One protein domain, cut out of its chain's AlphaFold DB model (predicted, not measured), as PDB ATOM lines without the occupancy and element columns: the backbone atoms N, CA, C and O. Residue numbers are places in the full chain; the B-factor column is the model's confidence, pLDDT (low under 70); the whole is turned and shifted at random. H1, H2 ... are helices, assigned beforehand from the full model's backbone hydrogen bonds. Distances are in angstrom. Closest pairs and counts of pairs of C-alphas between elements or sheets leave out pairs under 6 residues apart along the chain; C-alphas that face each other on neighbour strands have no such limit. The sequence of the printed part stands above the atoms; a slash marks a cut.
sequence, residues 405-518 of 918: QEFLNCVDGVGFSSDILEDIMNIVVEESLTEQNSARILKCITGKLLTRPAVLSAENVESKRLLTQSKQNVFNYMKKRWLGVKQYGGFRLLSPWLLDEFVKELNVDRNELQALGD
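What this domain is: This is residues 405 to 518 of the 918 residues of an uncharacterized protein of Gigaspora rosea (UniProt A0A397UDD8). The longest helix, H5, makes a spine with H2 and H3 packed lengthwise on it; H1 and H4 sit near the end where H5 begins, and H6, H7 and H8 gather towards the end where it stops. The printed part has 114 residues with eight named helices, H1 to H8 in chain order, and no named strand: its class is all helix. It is compact, with a radius of gyration of the C-alphas of 14.9 A, yet elongated, spanning 49 by 26 by 21 A.

How they stand to each other: Start at the hub, H5, residues 461 to 480. H2, residues 418 to 431, touches it at a shallow tilt of 2 degrees, the same way; their closest C-alphas, Val 429 and Val 474, are 6.3 A apart. H3, residues 438 to 449, touches H5 at a shallow tilt of 24 degrees, opposite ways, closest at C-alphas Leu 442 and Val 474, 6.2 A. H4, residues 453 to 456, touches H5 only at the corner, closest at C-alphas Val 455 and Lys 464, 5.5 A. H1, residues 405 to 411, touches H2 about perpendicular, at 88 degrees, closest at C-alphas Cys 410 and Leu 421, 5.8 A. H7, residues 496 to 506, only just touches H5, with 3 pairs of C-alphas within 8 A, at residue 479 of H5 alone. H8, residues 510 to 514, touches H7, closest at C-alphas Val 503 and Arg 510, 6.1 A. H6, residues 482 to 487, is close but not clearly touching H5. Every O i to N i+4 pair is within hydrogen-bond range in H1, H5, H6, H7 and H8, with 9 of 10 in H2 and 7 of 8 in H3; H4 is too short for one.

Where its parts are: Find C-alpha 461 at (33.023, -38.792, -58.290); from there H5 runs 28.7 A to C-alpha 480 at (39.153, -27.820, -32.457). H2 is 18.5 A long; H3 and H7 are 15.2 A each.

The domain as a whole: The farthest C-alphas, Gly 415 and Asp 518, are 49.7 A apart. The printed part has no cut and no long link. In this predicted model, pLDDT is under 70 at residues 415 to 416 and 516 to 518.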
ATOM      1  N   GLN A 405      52.163 -31.655 -62.286       90.62
ATOM      2  CA  GLN A 405      51.234 -32.288 -63.223       90.62
ATOM      3  C   GLN A 405      50.945 -33.764 -62.886       90.62
ATOM      4  O   GLN A 405      49.890 -34.269 -63.268       90.62
ATOM      5  N   GLU A 406      51.829 -34.475 -62.180       88.56
ATOM      6  CA  GLU A 406      51.593 -35.871 -61.817       88.56
ATOM      7  C   GLU A 406      50.601 -36.000 -60.650       88.56
ATOM      8  O   GLU A 406      49.705 -36.844 -60.718       88.56
ATOM      9  N   PHE A 407      50.693 -35.133 -59.638       92.50
ATOM     10  CA  PHE A 407      49.676 -34.995 -58.591       92.50
ATOM     11  C   PHE A 407      48.345 -34.508 -59.168       92.50
ATOM     12  O   PHE A 407      47.292 -35.074 -58.867       92.50
ATOM     13  N   LEU A 408      48.378 -33.498 -60.042       91.38
ATOM     14  CA  LEU A 408      47.170 -32.959 -60.666       91.38
ATOM     15  C   LEU A 408      46.468 -33.987 -61.568       91.38
ATOM     16  O   LEU A 408      45.241 -34.036 -61.569       91.38
ATOM     17  N   ASN A 409      47.210 -34.872 -62.242       90.44
ATOM     18  CA  ASN A 409      46.631 -36.028 -62.935       90.44
ATOM     19  C   ASN A 409      45.898 -36.969 -61.961       90.44
ATOM     20  O   ASN A 409      44.814 -37.449 -62.286       90.44
ATOM     21  N   CYS A 410      46.445 -37.217 -60.765       89.69
ATOM     22  CA  CYS A 410      45.761 -38.019 -59.748       89.69
ATOM     23  C   CYS A 410      44.474 -37.338 -59.248       89.69
ATOM     24  O   CYS A 410      43.449 -38.002 -59.138       89.69
ATOM     25  N   VAL A 411      44.501 -36.017 -59.029       91.00
ATOM     26  CA  VAL A 411      43.321 -35.207 -58.663       91.00
ATOM     27  C   VAL A 411      42.246 -35.210 -59.758       91.00
ATOM     28  O   VAL A 411      41.056 -35.311 -59.460       91.00
ATOM     29  N   ASP A 412      42.646 -35.130 -61.026       90.00
ATOM     30  CA  ASP A 412      41.731 -35.097 -62.173       90.00
ATOM     31  C   ASP A 412      41.153 -36.481 -62.540       90.00
ATOM     32  O   ASP A 412      40.346 -36.573 -63.464       90.00
ATOM     33  N   GLY A 413      41.522 -37.550 -61.819       82.94
ATOM     34  CA  GLY A 413      41.079 -38.923 -62.099       82.94
ATOM     35  C   GLY A 413      41.773 -39.563 -63.309       82.94
ATOM     36  O   GLY A 413      41.259 -40.515 -63.896       82.94
ATOM     37  N   VAL A 414      42.932 -39.037 -63.716       78.31
ATOM     38  CA  VAL A 414      43.675 -39.485 -64.898       78.31
ATOM     39  C   VAL A 414      44.590 -40.658 -64.538       78.31
ATOM     40  O   VAL A 414      45.510 -40.548 -63.722       78.31
ATOM     41  N   GLY A 415      44.344 -41.797 -65.188       63.53
ATOM     42  CA  GLY A 415      44.956 -43.080 -64.834       63.53
ATOM     43  C   GLY A 415      44.329 -43.698 -63.579       63.53
ATOM     44  O   GLY A 415      43.504 -43.084 -62.908       63.53
ATOM     45  N   PHE A 416      44.724 -44.931 -63.253       63.09
ATOM     46  CA  PHE A 416      44.272 -45.639 -62.047       63.09
ATOM     47  C   PHE A 416      44.982 -45.065 -60.809       63.09
ATOM     48  O   PHE A 416      45.930 -45.643 -60.282       63.09
ATOM     49  N   SER A 417      44.565 -43.853 -60.438       73.00
ATOM     50  CA  SER A 417      45.297 -42.922 -59.572       73.00
ATOM     51  C   SER A 417      44.564 -42.565 -58.272       73.00
ATOM     52  O   SER A 417      45.135 -41.861 -57.439       73.00
ATOM     53  N   SER A 418      43.325 -43.040 -58.098       81.56
ATOM     54  CA  SER A 418      42.459 -42.808 -56.931       81.56
ATOM     55  C   SER A 418      43.182 -43.052 -55.612       81.56
ATOM     56  O   SER A 418      43.223 -42.191 -54.742       81.56
ATOM     57  N   ASP A 419      43.819 -44.210 -55.498       85.94
ATOM     58  CA  ASP A 419      44.404 -44.673 -54.250       85.94
ATOM     59  C   ASP A 419      45.694 -43.915 -53.905       85.94
ATOM     60  O   ASP A 419      46.059 -43.791 -52.745       85.94
ATOM     61  N   ILE A 420      46.397 -43.403 -54.921       88.38
ATOM     62  CA  ILE A 420      47.589 -42.565 -54.735       88.38
ATOM     63  C   ILE A 420      47.164 -41.187 -54.221       88.38
ATOM     64  O   ILE A 420      47.845 -40.610 -53.377       88.38
ATOM     65  N   LEU A 421      46.020 -40.675 -54.690       91.81
ATOM     66  CA  LEU A 421      45.409 -39.483 -54.113       91.81
ATOM     67  C   LEU A 421      44.945 -39.748 -52.671       91.81
ATOM     68  O   LEU A 421      45.157 -38.893 -51.821       91.81
ATOM     69  N   GLU A 422      44.372 -40.918 -52.374       91.88
ATOM     70  CA  GLU A 422      43.979 -41.311 -51.011       91.88
ATOM     71  C   GLU A 422      45.185 -41.403 -50.064       91.88
ATOM     72  O   GLU A 422      45.184 -40.736 -49.031       91.88
ATOM     73  N   ASP A 423      46.255 -42.112 -50.448       89.56
ATOM     74  CA  ASP A 423      47.515 -42.176 -49.692       89.56
ATOM     75  C   ASP A 423      48.064 -40.764 -49.391       89.56
ATOM     76  O   ASP A 423      48.400 -40.444 -48.248       89.56
ATOM     77  N   ILE A 424      48.130 -39.895 -50.409       92.56
ATOM     78  CA  ILE A 424      48.650 -38.522 -50.288       92.56
ATOM     79  C   ILE A 424      47.756 -37.661 -49.388       92.56
ATOM     80  O   ILE A 424      48.265 -36.955 -48.513       92.56
ATOM     81  N   MET A 425      46.434 -37.706 -49.575       94.38
ATOM     82  CA  MET A 425      45.509 -36.907 -48.772       94.38
ATOM     83  C   MET A 425      45.485 -37.377 -47.315       94.38
ATOM     84  O   MET A 425      45.499 -36.528 -46.428       94.38
ATOM     85  N   ASN A 426      45.557 -38.684 -47.046       92.81
ATOM     86  CA  ASN A 426      45.641 -39.217 -45.683       92.81
ATOM     87  C   ASN A 426      46.936 -38.773 -44.979       92.81
ATOM     88  O   ASN A 426      46.892 -38.315 -43.836       92.81
ATOM     89  N   ILE A 427      48.079 -38.783 -45.674       92.19
ATOM     90  CA  ILE A 427      49.343 -38.260 -45.127       92.19
ATOM     91  C   ILE A 427      49.236 -36.761 -44.806       92.19
ATOM     92  O   ILE A 427      49.631 -36.329 -43.721       92.19
ATOM     93  N   VAL A 428      48.679 -35.954 -45.714       93.12
ATOM     94  CA  VAL A 428      48.589 -34.489 -45.551       93.12
ATOM     95  C   VAL A 428      47.538 -34.068 -44.511       93.12
ATOM     96  O   VAL A 428      47.739 -33.076 -43.809       93.12
ATOM     97  N   VAL A 429      46.423 -34.798 -44.400       93.06
ATOM     98  CA  VAL A 429      45.227 -34.396 -43.634       93.06
ATOM     99  C   VAL A 429      45.034 -35.179 -42.332       93.06
ATOM    100  O   VAL A 429      44.452 -34.638 -41.393       93.06
ATOM    101  N   GLU A 430      45.525 -36.415 -42.232       85.50
ATOM    102  CA  GLU A 430      45.369 -37.246 -41.029       85.50
ATOM    103  C   GLU A 430      46.698 -37.445 -40.285       85.50
ATOM    104  O   GLU A 430      46.735 -37.264 -39.067       85.50
ATOM    105  N   GLU A 431      47.807 -37.715 -40.990       88.31
ATOM    106  CA  GLU A 431      49.127 -37.884 -40.350       88.31
ATOM    107  C   GLU A 431      49.820 -36.542 -40.002       88.31
ATOM    108  O   GLU A 431      50.523 -36.466 -38.993       88.31
ATOM    109  N   SER A 432      49.630 -35.478 -40.803       91.00
ATOM    110  CA  SER A 432      50.547 -34.310 -40.815       91.00
ATOM    111  C   SER A 432      49.940 -32.928 -40.506       91.00
ATOM    112  O   SER A 432      50.603 -31.905 -40.720       91.00
ATOM    113  N   LEU A 433      48.703 -32.839 -40.003       93.75
ATOM    114  CA  LEU A 433      48.104 -31.535 -39.676       93.75
ATOM    115  C   LEU A 433      48.721 -30.879 -38.433       93.75
ATOM    116  O   LEU A 433      48.768 -31.449 -37.340       93.75
ATOM    117  N   THR A 434      49.093 -29.610 -38.596       94.19
ATOM    118  CA  THR A 434      49.582 -28.707 -37.549       94.19
ATOM    119  C   THR A 434      48.790 -27.402 -37.556       94.19
ATOM    120  O   THR A 434      48.224 -26.997 -38.570       94.19
ATOM    121  N   GLU A 435      48.804 -26.686 -36.434       93.56
ATOM    122  CA  GLU A 435      48.185 -25.357 -36.306       93.56
ATOM    123  C   GLU A 435      48.817 -24.300 -37.235       93.56
ATOM    124  O   GLU A 435      48.187 -23.287 -37.532       93.56
ATOM    125  N   GLN A 436      50.029 -24.559 -37.740       92.25
ATOM    126  CA  GLN A 436      50.752 -23.700 -38.678       92.25
ATOM    127  C   GLN A 436      50.441 -24.017 -40.156       92.25
ATOM    128  O   GLN A 436      50.365 -23.096 -40.971       92.25
ATOM    129  N   ASN A 437      50.254 -25.293 -40.533       93.50
ATOM    130  CA  ASN A 437      50.023 -25.688 -41.935       93.50
ATOM    131  C   ASN A 437      48.536 -25.812 -42.321       93.50
ATOM    132  O   ASN A 437      48.201 -25.608 -43.492       93.50
ATOM    133  N   SER A 438      47.632 -26.073 -41.369       94.75
ATOM    134  CA  SER A 438      46.245 -26.466 -41.656       94.75
ATOM    135  C   SER A 438      45.477 -25.438 -42.493       94.75
ATOM    136  O   SER A 438      44.754 -25.808 -43.415       94.75
ATOM    137  N   ALA A 439      45.681 -24.141 -42.244       94.12
ATOM    138  CA  ALA A 439      45.039 -23.079 -43.020       94.12
ATOM    139  C   ALA A 439      45.509 -23.027 -44.486       94.12
ATOM    140  O   ALA A 439      44.698 -22.784 -45.381       94.12
ATOM    141  N   ARG A 440      46.797 -23.300 -44.752       93.31
ATOM    142  CA  ARG A 440      47.350 -23.378 -46.118       93.31
ATOM    143  C   ARG A 440      46.817 -24.608 -46.849       93.31
ATOM    144  O   ARG A 440      46.376 -24.491 -47.987       93.31
ATOM    145  N   ILE A 441      46.773 -25.756 -46.172       94.88
ATOM    146  CA  ILE A 441      46.226 -27.007 -46.718       94.88
ATOM    147  C   ILE A 441      44.738 -26.832 -47.069       94.88
ATOM    148  O   ILE A 441      44.336 -27.129 -48.194       94.88
ATOM    149  N   LEU A 442      43.929 -26.265 -46.165       95.25
ATOM    150  CA  LEU A 442      42.504 -26.010 -46.412       95.25
ATOM    151  C   LEU A 442      42.278 -25.027 -47.573       95.25
ATOM    152  O   LEU A 442      41.420 -25.275 -48.424       95.25
ATOM    153  N   LYS A 443      43.064 -23.943 -47.648       93.75
ATOM    154  CA  LYS A 443      43.082 -22.996 -48.779       93.75
ATOM    155  C   LYS A 443      43.394 -23.706 -50.105       93.75
ATOM    156  O   LYS A 443      42.724 -23.441 -51.097       93.75
ATOM    157  N   CYS A 444      44.360 -24.624 -50.136       94.56
ATOM    158  CA  CYS A 444      44.682 -25.404 -51.335       94.56
ATOM    159  C   CYS A 444      43.538 -26.344 -51.740       94.56
ATOM    160  O   CYS A 444      43.087 -26.289 -52.882       94.56
ATOM    161  N   ILE A 445      43.007 -27.138 -50.805       95.06
ATOM    162  CA  ILE A 445      41.887 -28.057 -51.073       95.06
ATOM    163  C   ILE A 445      40.669 -27.287 -51.610       95.06
ATOM    164  O   ILE A 445      40.115 -27.657 -52.643       95.06
ATOM    165  N   THR A 446      40.271 -26.194 -50.949       93.75
ATOM    166  CA  THR A 446      39.064 -25.427 -51.309       93.75
ATOM    167  C   THR A 446      39.239 -24.488 -52.498       93.75
ATOM    168  O   THR A 446      38.278 -24.268 -53.227       93.75
ATOM    169  N   GLY A 447      40.430 -23.912 -52.690       89.75
ATOM    170  CA  GLY A 447      40.686 -22.888 -53.706       89.75
ATOM    171  C   GLY A 447      41.346 -23.398 -54.986       89.75
ATOM    172  O   GLY A 447      41.146 -22.788 -56.035       89.75
ATOM    173  N   LYS A 448      42.105 -24.503 -54.920       90.62
ATOM    174  CA  LYS A 448      42.874 -25.054 -56.053       90.62
ATOM    175  C   LYS A 448      42.407 -26.432 -56.521       90.62
ATOM    176  O   LYS A 448      42.488 -26.696 -57.713       90.62
ATOM    177  N   LEU A 449      41.977 -27.318 -55.610       94.00
ATOM    178  CA  LEU A 449      41.686 -28.725 -55.942       94.00
ATOM    179  C   LEU A 449      40.193 -28.976 -56.204       94.00
ATOM    180  O   LEU A 449      39.830 -29.452 -57.276       94.00
ATOM    181  N   LEU A 450      39.310 -28.587 -55.277       93.75
ATOM    182  CA  LEU A 450      37.849 -28.704 -55.444       93.75
ATOM    183  C   LEU A 450      37.279 -27.793 -56.548       93.75
ATOM    184  O   LEU A 450      36.148 -27.986 -56.984       93.75
ATOM    185  N   THR A 451      38.057 -26.812 -57.006       92.62
ATOM    186  CA  THR A 451      37.720 -25.867 -58.082       92.62
ATOM    187  C   THR A 451      38.117 -26.352 -59.479       92.62
ATOM    188  O   THR A 451      37.772 -25.697 -60.464       92.62
ATOM    189  N   ARG A 452      38.830 -27.483 -59.608       92.44
ATOM    190  CA  ARG A 452      39.302 -27.980 -60.913       92.44
ATOM    191  C   ARG A 452      38.131 -28.459 -61.780       92.44
ATOM    192  O   ARG A 452      37.303 -29.226 -61.286       92.44
ATOM    193  N   PRO A 453      38.078 -28.116 -63.084       90.19
ATOM    194  CA  PRO A 453      36.991 -28.544 -63.971       90.19
ATOM    195  C   PRO A 453      36.753 -30.063 -63.993       90.19
ATOM    196  O   PRO A 453      35.604 -30.498 -64.004       90.19
ATOM    197  N   ALA A 454      37.817 -30.875 -63.926       89.00
ATOM    198  CA  ALA A 454      37.701 -32.333 -63.884       89.00
ATOM    199  C   ALA A 454      37.059 -32.839 -62.577       89.00
ATOM    200  O   ALA A 454      36.194 -33.708 -62.628       89.00
ATOM    201  N   VAL A 455      37.405 -32.266 -61.418       88.62
ATOM    202  CA  VAL A 455      36.806 -32.595 -60.102       88.62
ATOM    203  C   VAL A 455      35.358 -32.092 -59.992       88.62
ATOM    204  O   VAL A 455      34.519 -32.689 -59.316       88.62
ATOM    205  N   LEU A 456      35.029 -30.999 -60.685       88.69
ATOM    206  CA  LEU A 456      33.661 -30.486 -60.764       88.69
ATOM    207  C   LEU A 456      32.749 -31.339 -61.660       88.69
ATOM    208  O   LEU A 456      31.535 -31.321 -61.432       88.69
ATOM    209  N   SER A 457      33.309 -32.110 -62.601       85.56
ATOM    210  CA  SER A 457      32.567 -33.021 -63.484       85.56
ATOM    211  C   SER A 457      31.713 -34.052 -62.724       85.56
ATOM    212  O   SER A 457      31.872 -34.277 -61.520       85.56
ATOM    213  N   ALA A 458      30.783 -34.684 -63.444       76.69
ATOM    214  CA  ALA A 458      29.980 -35.791 -62.923       76.69
ATOM    215  C   ALA A 458      30.720 -37.145 -62.955       76.69
ATOM    216  O   ALA A 458      30.249 -38.099 -62.344       76.69
ATOM    217  N   GLU A 459      31.853 -37.235 -63.657       80.44
ATOM    218  CA  GLU A 459      32.580 -38.491 -63.888       80.44
ATOM    219  C   GLU A 459      33.616 -38.757 -62.783       80.44
ATOM    220  O   GLU A 459      33.728 -39.878 -62.291       80.44
ATOM    221  N   ASN A 460      34.314 -37.719 -62.308       84.94
ATOM    222  CA  ASN A 460      35.320 -37.827 -61.244       84.94
ATOM    223  C   ASN A 460      34.693 -37.788 -59.831       84.94
ATOM    224  O   ASN A 460      35.023 -36.945 -58.992       84.94
ATOM    225  N   VAL A 461      33.751 -38.701 -59.570       86.38
ATOM    226  CA  VAL A 461      33.023 -38.792 -58.290       86.38
ATOM    227  C   VAL A 461      33.973 -39.032 -57.114       86.38
ATOM    228  O   VAL A 461      33.799 -38.440 -56.050       86.38
ATOM    229  N   GLU A 462      34.996 -39.868 -57.303       87.19
ATOM    230  CA  GLU A 462      35.821 -40.363 -56.200       87.19
ATOM    231  C   GLU A 462      36.824 -39.324 -55.684       87.19
ATOM    232  O   GLU A 462      36.870 -39.061 -54.482       87.19
ATOM    233  N   SER A 463      37.540 -38.620 -56.569       90.31
ATOM    234  CA  SER A 463      38.427 -37.523 -56.140       90.31
ATOM    235  C   SER A 463      37.626 -36.391 -55.493       90.31
ATOM    236  O   SER A 463      38.068 -35.786 -54.517       90.31
ATOM    237  N   LYS A 464      36.401 -36.138 -55.974       91.44
ATOM    238  CA  LYS A 464      35.465 -35.172 -55.381       91.44
ATOM    239  C   LYS A 464      35.002 -35.602 -53.984       91.44
ATOM    240  O   LYS A 464      34.985 -34.764 -53.078       91.44
ATOM    241  N   ARG A 465      34.684 -36.888 -53.779       92.50
ATOM    242  CA  ARG A 465      34.357 -37.485 -52.470       92.50
ATOM    243  C   ARG A 465      35.518 -37.297 -51.492       92.50
ATOM    244  O   ARG A 465      35.338 -36.688 -50.436       92.50
ATOM    245  N   LEU A 466      36.708 -37.749 -51.882       93.31
ATOM    246  CA  LEU A 466      37.926 -37.718 -51.075       93.31
ATOM    247  C   LEU A 466      38.368 -36.289 -50.722       93.31
ATOM    248  O   LEU A 466      38.669 -36.008 -49.561       93.31
ATOM    249  N   LEU A 467      38.355 -35.350 -51.674       94.19
ATOM    250  CA  LEU A 467      38.700 -33.947 -51.414       94.19
ATOM    251  C   LEU A 467      37.655 -33.230 -50.543       94.19
ATOM    252  O   LEU A 467      38.013 -32.355 -49.755       94.19
ATOM    253  N   THR A 468      36.376 -33.611 -50.627       94.25
ATOM    254  CA  THR A 468      35.322 -33.065 -49.752       94.25
ATOM    255  C   THR A 468      35.464 -33.591 -48.319       94.25
ATOM    256  O   THR A 468      35.422 -32.806 -47.371       94.25
ATOM    257  N   GLN A 469      35.727 -34.892 -48.154       95.00
ATOM    258  CA  GLN A 469      36.089 -35.498 -46.866       95.00
ATOM    259  C   GLN A 469      37.350 -34.832 -46.284       95.00
ATOM    260  O   GLN A 469      37.361 -34.427 -45.123       95.00
ATOM    261  N   SER A 470      38.362 -34.599 -47.124       95.62
ATOM    262  CA  SER A 470      39.590 -33.885 -46.758       95.62
ATOM    263  C   SER A 470      39.314 -32.454 -46.285       95.62
ATOM    264  O   SER A 470      39.818 -32.068 -45.230       95.62
ATOM    265  N   LYS A 471      38.470 -31.672 -46.987       95.75
ATOM    266  CA  LYS A 471      38.033 -30.339 -46.517       95.75
ATOM    267  C   LYS A 471      37.476 -30.441 -45.099       95.75
ATOM    268  O   LYS A 471      37.893 -29.677 -44.228       95.75
ATOM    269  N   GLN A 472      36.549 -31.370 -44.869       95.56
ATOM    270  CA  GLN A 472      35.867 -31.485 -43.586       95.56
ATOM    271  C   GLN A 472      36.817 -31.907 -42.459       95.56
ATOM    272  O   GLN A 472      36.725 -31.361 -41.361       95.56
ATOM    273  N   ASN A 473      37.767 -32.805 -42.724       95.56
ATOM    274  CA  ASN A 473      38.782 -33.209 -41.750       95.56
ATOM    275  C   ASN A 473      39.676 -32.026 -41.333       95.56
ATOM    276  O   ASN A 473      39.808 -31.760 -40.133       95.56
ATOM    277  N   VAL A 474      40.206 -31.246 -42.287       96.06
ATOM    278  CA  VAL A 474      41.022 -30.056 -41.965       96.06
ATOM    279  C   VAL A 474      40.184 -28.970 -41.272       96.06
ATOM    280  O   VAL A 474      40.642 -28.366 -40.301       96.06
ATOM    281  N   PHE A 475      38.937 -28.750 -41.702       95.44
ATOM    282  CA  PHE A 475      38.021 -27.801 -41.059       95.44
ATOM    283  C   PHE A 475      37.731 -28.191 -39.600       95.44
ATOM    284  O   PHE A 475      37.854 -27.367 -38.694       95.44
ATOM    285  N   ASN A 476      37.437 -29.471 -39.347       95.38
ATOM    286  CA  ASN A 476      37.208 -30.018 -38.008       95.38
ATOM    287  C   ASN A 476      38.458 -29.917 -37.114       95.38
ATOM    288  O   ASN A 476      38.332 -29.640 -35.918       95.38
ATOM    289  N   TYR A 477      39.657 -30.119 -37.672       96.00
ATOM    290  CA  TYR A 477      40.927 -29.907 -36.969       96.00
ATOM    291  C   TYR A 477      41.089 -28.436 -36.561       96.00
ATOM    292  O   TYR A 477      41.303 -28.136 -35.385       96.00
ATOM    293  N   MET A 478      40.920 -27.514 -37.513       95.50
ATOM    294  CA  MET A 478      41.042 -26.072 -37.279       95.50
ATOM    295  C   MET A 478      40.007 -25.566 -36.272       95.50
ATOM    296  O   MET A 478      40.369 -24.808 -35.378       95.50
ATOM    297  N   LYS A 479      38.755 -26.040 -36.339       94.94
ATOM    298  CA  LYS A 479      37.705 -25.709 -35.363       94.94
ATOM    299  C   LYS A 479      38.103 -26.119 -33.938       94.94
ATOM    300  O   LYS A 479      37.922 -25.346 -33.001       94.94
ATOM    301  N   LYS A 480      38.694 -27.308 -33.765       95.19
ATOM    302  CA  LYS A 480      39.153 -27.820 -32.457       95.19
ATOM    303  C   LYS A 480      40.400 -27.112 -31.908       95.19
ATOM    304  O   LYS A 480      40.629 -27.171 -30.705       95.19
ATOM    305  N   ARG A 481      41.208 -26.472 -32.761       95.31
ATOM    306  CA  ARG A 481      42.511 -25.861 -32.413       95.31
ATOM    307  C   ARG A 481      42.606 -24.375 -32.784       95.31
ATOM    308  O   ARG A 481      43.696 -23.845 -32.997       95.31
ATOM    309  N   TRP A 482      41.466 -23.692 -32.873       93.44
ATOM    310  CA  TRP A 482      41.369 -22.375 -33.508       93.44
ATOM    311  C   TRP A 482      42.270 -21.305 -32.865       93.44
ATOM    312  O   TRP A 482      42.835 -20.490 -33.583       93.44
ATOM    313  N   LEU A 483      42.489 -21.341 -31.546       91.44
ATOM    314  CA  LEU A 483      43.397 -20.410 -30.860       91.44
ATOM    315  C   LEU A 483      44.853 -20.518 -31.353       91.44
ATOM    316  O   LEU A 483      45.479 -19.493 -31.616       91.44
ATOM    317  N   GLY A 484      45.371 -21.735 -31.548       93.00
ATOM    318  CA  GLY A 484      46.713 -21.951 -32.104       93.00
ATOM    319  C   GLY A 484      46.793 -21.528 -33.571       93.00
ATOM    320  O   GLY A 484      47.690 -20.785 -33.966       93.00
ATOM    321  N   VAL A 485      45.784 -21.890 -34.370       92.81
ATOM    322  CA  VAL A 485      45.657 -21.454 -35.776       92.81
ATOM    323  C   VAL A 485      45.627 -19.921 -35.896       92.81
ATOM    324  O   VAL A 485      46.256 -19.360 -36.793       92.81
ATOM    325  N   LYS A 486      44.943 -19.227 -34.976       92.62
ATOM    326  CA  LYS A 486      44.927 -17.760 -34.855       92.62
ATOM    327  C   LYS A 486      46.302 -17.203 -34.474       92.62
ATOM    328  O   LYS A 486      46.732 -16.224 -35.080       92.62
ATOM    329  N   GLN A 487      47.021 -17.839 -33.546       92.06
ATOM    330  CA  GLN A 487      48.377 -17.434 -33.150       92.06
ATOM    331  C   GLN A 487      49.376 -17.499 -34.321       92.06
ATOM    332  O   GLN A 487      50.159 -16.568 -34.499       92.06
ATOM    333  N   TYR A 488      49.296 -18.526 -35.176       91.00
ATOM    334  CA  TYR A 488      50.072 -18.611 -36.425       91.00
ATOM    335  C   TYR A 488      49.498 -17.762 -37.580       91.00
ATOM    336  O   TYR A 488      49.987 -17.832 -38.708       91.00
ATOM    337  N   GLY A 489      48.457 -16.957 -37.335       91.44
ATOM    338  CA  GLY A 489      47.832 -16.083 -38.331       91.44
ATOM    339  C   GLY A 489      47.040 -16.809 -39.425       91.44
ATOM    340  O   GLY A 489      46.664 -16.180 -40.413       91.44
ATOM    341  N   GLY A 490      46.754 -18.106 -39.275       90.88
ATOM    342  CA  GLY A 490      46.190 -18.964 -40.321       90.88
ATOM    343  C   GLY A 490      44.863 -18.464 -40.905       90.88
ATOM    344  O   GLY A 490      44.665 -18.521 -42.116       90.88
ATOM    345  N   PHE A 491      43.983 -17.875 -40.088       93.81
ATOM    346  CA  PHE A 491      42.711 -17.296 -40.552       93.81
ATOM    347  C   PHE A 491      42.864 -16.076 -41.484       93.81
ATOM    348  O   PHE A 491      41.901 -15.679 -42.139       93.81
ATOM    349  N   ARG A 492      44.067 -15.499 -41.607       90.88
ATOM    350  CA  ARG A 492      44.385 -14.462 -42.608       90.88
ATOM    351  C   ARG A 492      44.640 -15.035 -44.007       90.88
ATOM    352  O   ARG A 492      44.664 -14.282 -44.972       90.88
ATOM    353  N   LEU A 493      44.843 -16.351 -44.121       88.25
ATOM    354  CA  LEU A 493      45.158 -17.047 -45.377       88.25
ATOM    355  C   LEU A 493      43.913 -17.614 -46.083       88.25
ATOM    356  O   LEU A 493      44.028 -18.155 -47.183       88.25
ATOM    357  N   LEU A 494      42.741 -17.532 -45.444       91.75
ATOM    358  CA  LEU A 494      41.490 -18.108 -45.933       91.75
ATOM    359  C   LEU A 494      40.695 -17.113 -46.787       91.75
ATOM    360  O   LEU A 494      40.656 -15.917 -46.507       91.75
ATOM    361  N   SER A 495      39.992 -17.634 -47.793       89.50
ATOM    362  CA  SER A 495      39.022 -16.873 -48.585       89.50
ATOM    363  C   SER A 495      37.878 -16.333 -47.705       89.50
ATOM    364  O   SER A 495      37.462 -17.039 -46.784       89.50
ATOM    365  N   PRO A 496      37.288 -15.153 -47.996       90.75
ATOM    366  CA  PRO A 496      36.278 -14.533 -47.127       90.75
ATOM    367  C   PRO A 496      35.083 -15.434 -46.780       90.75
ATOM    368  O   PRO A 496      34.680 -15.493 -45.624       90.75
ATOM    369  N   TRP A 497      34.569 -16.205 -47.745       91.44
ATOM    370  CA  TRP A 497      33.449 -17.131 -47.521       91.44
ATOM    371  C   TRP A 497      33.779 -18.261 -46.531       91.44
ATOM    372  O   TRP A 497      32.912 -18.705 -45.785       91.44
ATOM    373  N   LEU A 498      35.037 -18.712 -46.517       91.31
ATOM    374  CA  LEU A 498      35.535 -19.787 -45.659       91.31
ATOM    375  C   LEU A 498      35.858 -19.258 -44.255       91.31
ATOM    376  O   LEU A 498      35.660 -19.950 -43.261       91.31
ATOM    377  N   LEU A 499      36.301 -18.001 -44.167       91.56
ATOM    378  CA  LEU A 499      36.402 -17.275 -42.904       91.56
ATOM    379  C   LEU A 499      35.019 -17.103 -42.254       91.56
ATOM    380  O   LEU A 499      34.885 -17.324 -41.054       91.56
ATOM    381  N   ASP A 500      33.986 -16.794 -43.041       91.31
ATOM    382  CA  ASP A 500      32.605 -16.679 -42.552       91.31
ATOM    383  C   ASP A 500      31.991 -18.030 -42.142       91.31
ATOM    384  O   ASP A 500      31.109 -18.069 -41.282       91.31
ATOM    385  N   GLU A 501      32.466 -19.142 -42.716       92.19
ATOM    386  CA  GLU A 501      32.153 -20.503 -42.259       92.19
ATOM    387  C   GLU A 501      32.698 -20.720 -40.831       92.19
ATOM    388  O   GLU A 501      31.956 -21.149 -39.948       92.19
ATOM    389  N   PHE A 502      33.944 -20.311 -40.549       93.38
ATOM    390  CA  PHE A 502      34.520 -20.368 -39.195       93.38
ATOM    391  C   PHE A 502      33.898 -19.377 -38.200       93.38
ATOM    392  O   PHE A 502      33.672 -19.760 -37.056       93.38
ATOM    393  N   VAL A 503      33.597 -18.136 -38.604       92.62
ATOM    394  CA  VAL A 503      32.943 -17.122 -37.744       92.62
ATOM    395  C   VAL A 503      31.619 -17.651 -37.181       92.62
ATOM    396  O   VAL A 503      31.366 -17.537 -35.982       92.62
ATOM    397  N   LYS A 504      30.807 -18.303 -38.024       91.88
ATOM    398  CA  LYS A 504      29.545 -18.946 -37.618       91.88
ATOM    399  C   LYS A 504      29.781 -20.165 -36.728       91.88
ATOM    400  O   LYS A 504      29.152 -20.292 -35.684       91.88
ATOM    401  N   GLU A 505      30.695 -21.048 -37.123       92.50
ATOM    402  CA  GLU A 505      30.947 -22.318 -36.431       92.50
ATOM    403  C   GLU A 505      31.657 -22.168 -35.074       92.50
ATOM    404  O   GLU A 505      31.568 -23.076 -34.242       92.50
ATOM    405  N   LEU A 506      32.361 -21.053 -34.847       91.06
ATOM    406  CA  LEU A 506      33.036 -20.716 -33.588       91.06
ATOM    407  C   LEU A 506      32.270 -19.689 -32.738       91.06
ATOM    408  O   LEU A 506      32.538 -19.603 -31.543       91.06
ATOM    409  N   ASN A 507      31.329 -18.937 -33.325       90.69
ATOM    410  CA  ASN A 507      30.631 -17.808 -32.693       90.69
ATOM    411  C   ASN A 507      31.611 -16.745 -32.142       90.69
ATOM    412  O   ASN A 507      31.550 -16.351 -30.977       90.69
ATOM    413  N   VAL A 508      32.539 -16.310 -33.000       88.75
ATOM    414  CA  VAL A 508      33.620 -15.346 -32.711       88.75
ATOM    415  C   VAL A 508      33.663 -14.297 -33.823       88.75
ATOM    416  O   VAL A 508      33.482 -14.642 -34.990       88.75
ATOM    417  N   ASP A 509      33.906 -13.026 -33.487       87.19
ATOM    418  CA  ASP A 509      33.937 -11.946 -34.482       87.19
ATOM    419  C   ASP A 509      35.059 -12.122 -35.524       87.19
ATOM    420  O   ASP A 509      36.149 -12.624 -35.234       87.19
ATOM    421  N   ARG A 510      34.817 -11.652 -36.755       86.56
ATOM    422  CA  ARG A 510      35.769 -11.762 -37.869       86.56
ATOM    423  C   ARG A 510      37.100 -11.057 -37.566       86.56
ATOM    424  O   ARG A 510      38.156 -11.587 -37.916       86.56
ATOM    425  N   ASN A 511      37.069  -9.899 -36.903       84.12
ATOM    426  CA  ASN A 511      38.278  -9.161 -36.528       84.12
ATOM    427  C   ASN A 511      39.020  -9.881 -35.400       84.12
ATOM    428  O   ASN A 511      40.245  -9.993 -35.447       84.12
ATOM    429  N   GLU A 512      38.294 -10.442 -34.427       84.88
ATOM    430  CA  GLU A 512      38.898 -11.270 -33.383       84.88
ATOM    431  C   GLU A 512      39.591 -12.506 -33.979       84.88
ATOM    432  O   GLU A 512      40.699 -12.843 -33.554       84.88
ATOM    433  N   LEU A 513      38.995 -13.167 -34.977       84.38
ATOM    434  CA  LEU A 513      39.588 -14.347 -35.615       84.38
ATOM    435  C   LEU A 513      40.885 -14.030 -36.384       84.38
ATOM    436  O   LEU A 513      41.747 -14.898 -36.524       84.38
ATOM    437  N   GLN A 514      41.033 -12.793 -36.870       85.69
ATOM    438  CA  GLN A 514      42.201 -12.326 -37.627       85.69
ATOM    439  C   GLN A 514      43.212 -11.515 -36.799       85.69
ATOM    440  O   GLN A 514      44.313 -11.232 -37.289       85.69
ATOM    441  N   ALA A 515      42.894 -11.152 -35.556       80.06
ATOM    442  CA  ALA A 515      43.831 -10.524 -34.632       80.06
ATOM    443  C   ALA A 515      44.969 -11.495 -34.269       80.06
ATOM    444  O   ALA A 515      44.721 -12.619 -33.829       80.06
ATOM    445  N   LEU A 516      46.222 -11.055 -34.423       67.25
ATOM    446  CA  LEU A 516      47.358 -11.763 -33.829       67.25
ATOM    447  C   LEU A 516      47.341 -11.521 -32.316       67.25
ATOM    448  O   LEU A 516      47.026 -10.416 -31.875       67.25
ATOM    449  N   GLY A 517      47.658 -12.553 -31.536       58.56
ATOM    450  CA  GLY A 517      47.776 -12.431 -30.084       58.56
ATOM    451  C   GLY A 517      48.952 -11.542 -29.677       58.56
ATOM    452  O   GLY A 517      49.954 -11.463 -30.391       58.56
ATOM    453  N   ASP A 518      48.831 -10.897 -28.519       47.53
ATOM    454  CA  ASP A 518      49.920 -10.129 -27.915       47.53
ATOM    455  C   ASP A 518      51.120 -11.063 -27.625       47.53
ATOM    456  O   ASP A 518      50.942 -12.092 -26.959       47.53
TER     457      ASP A 518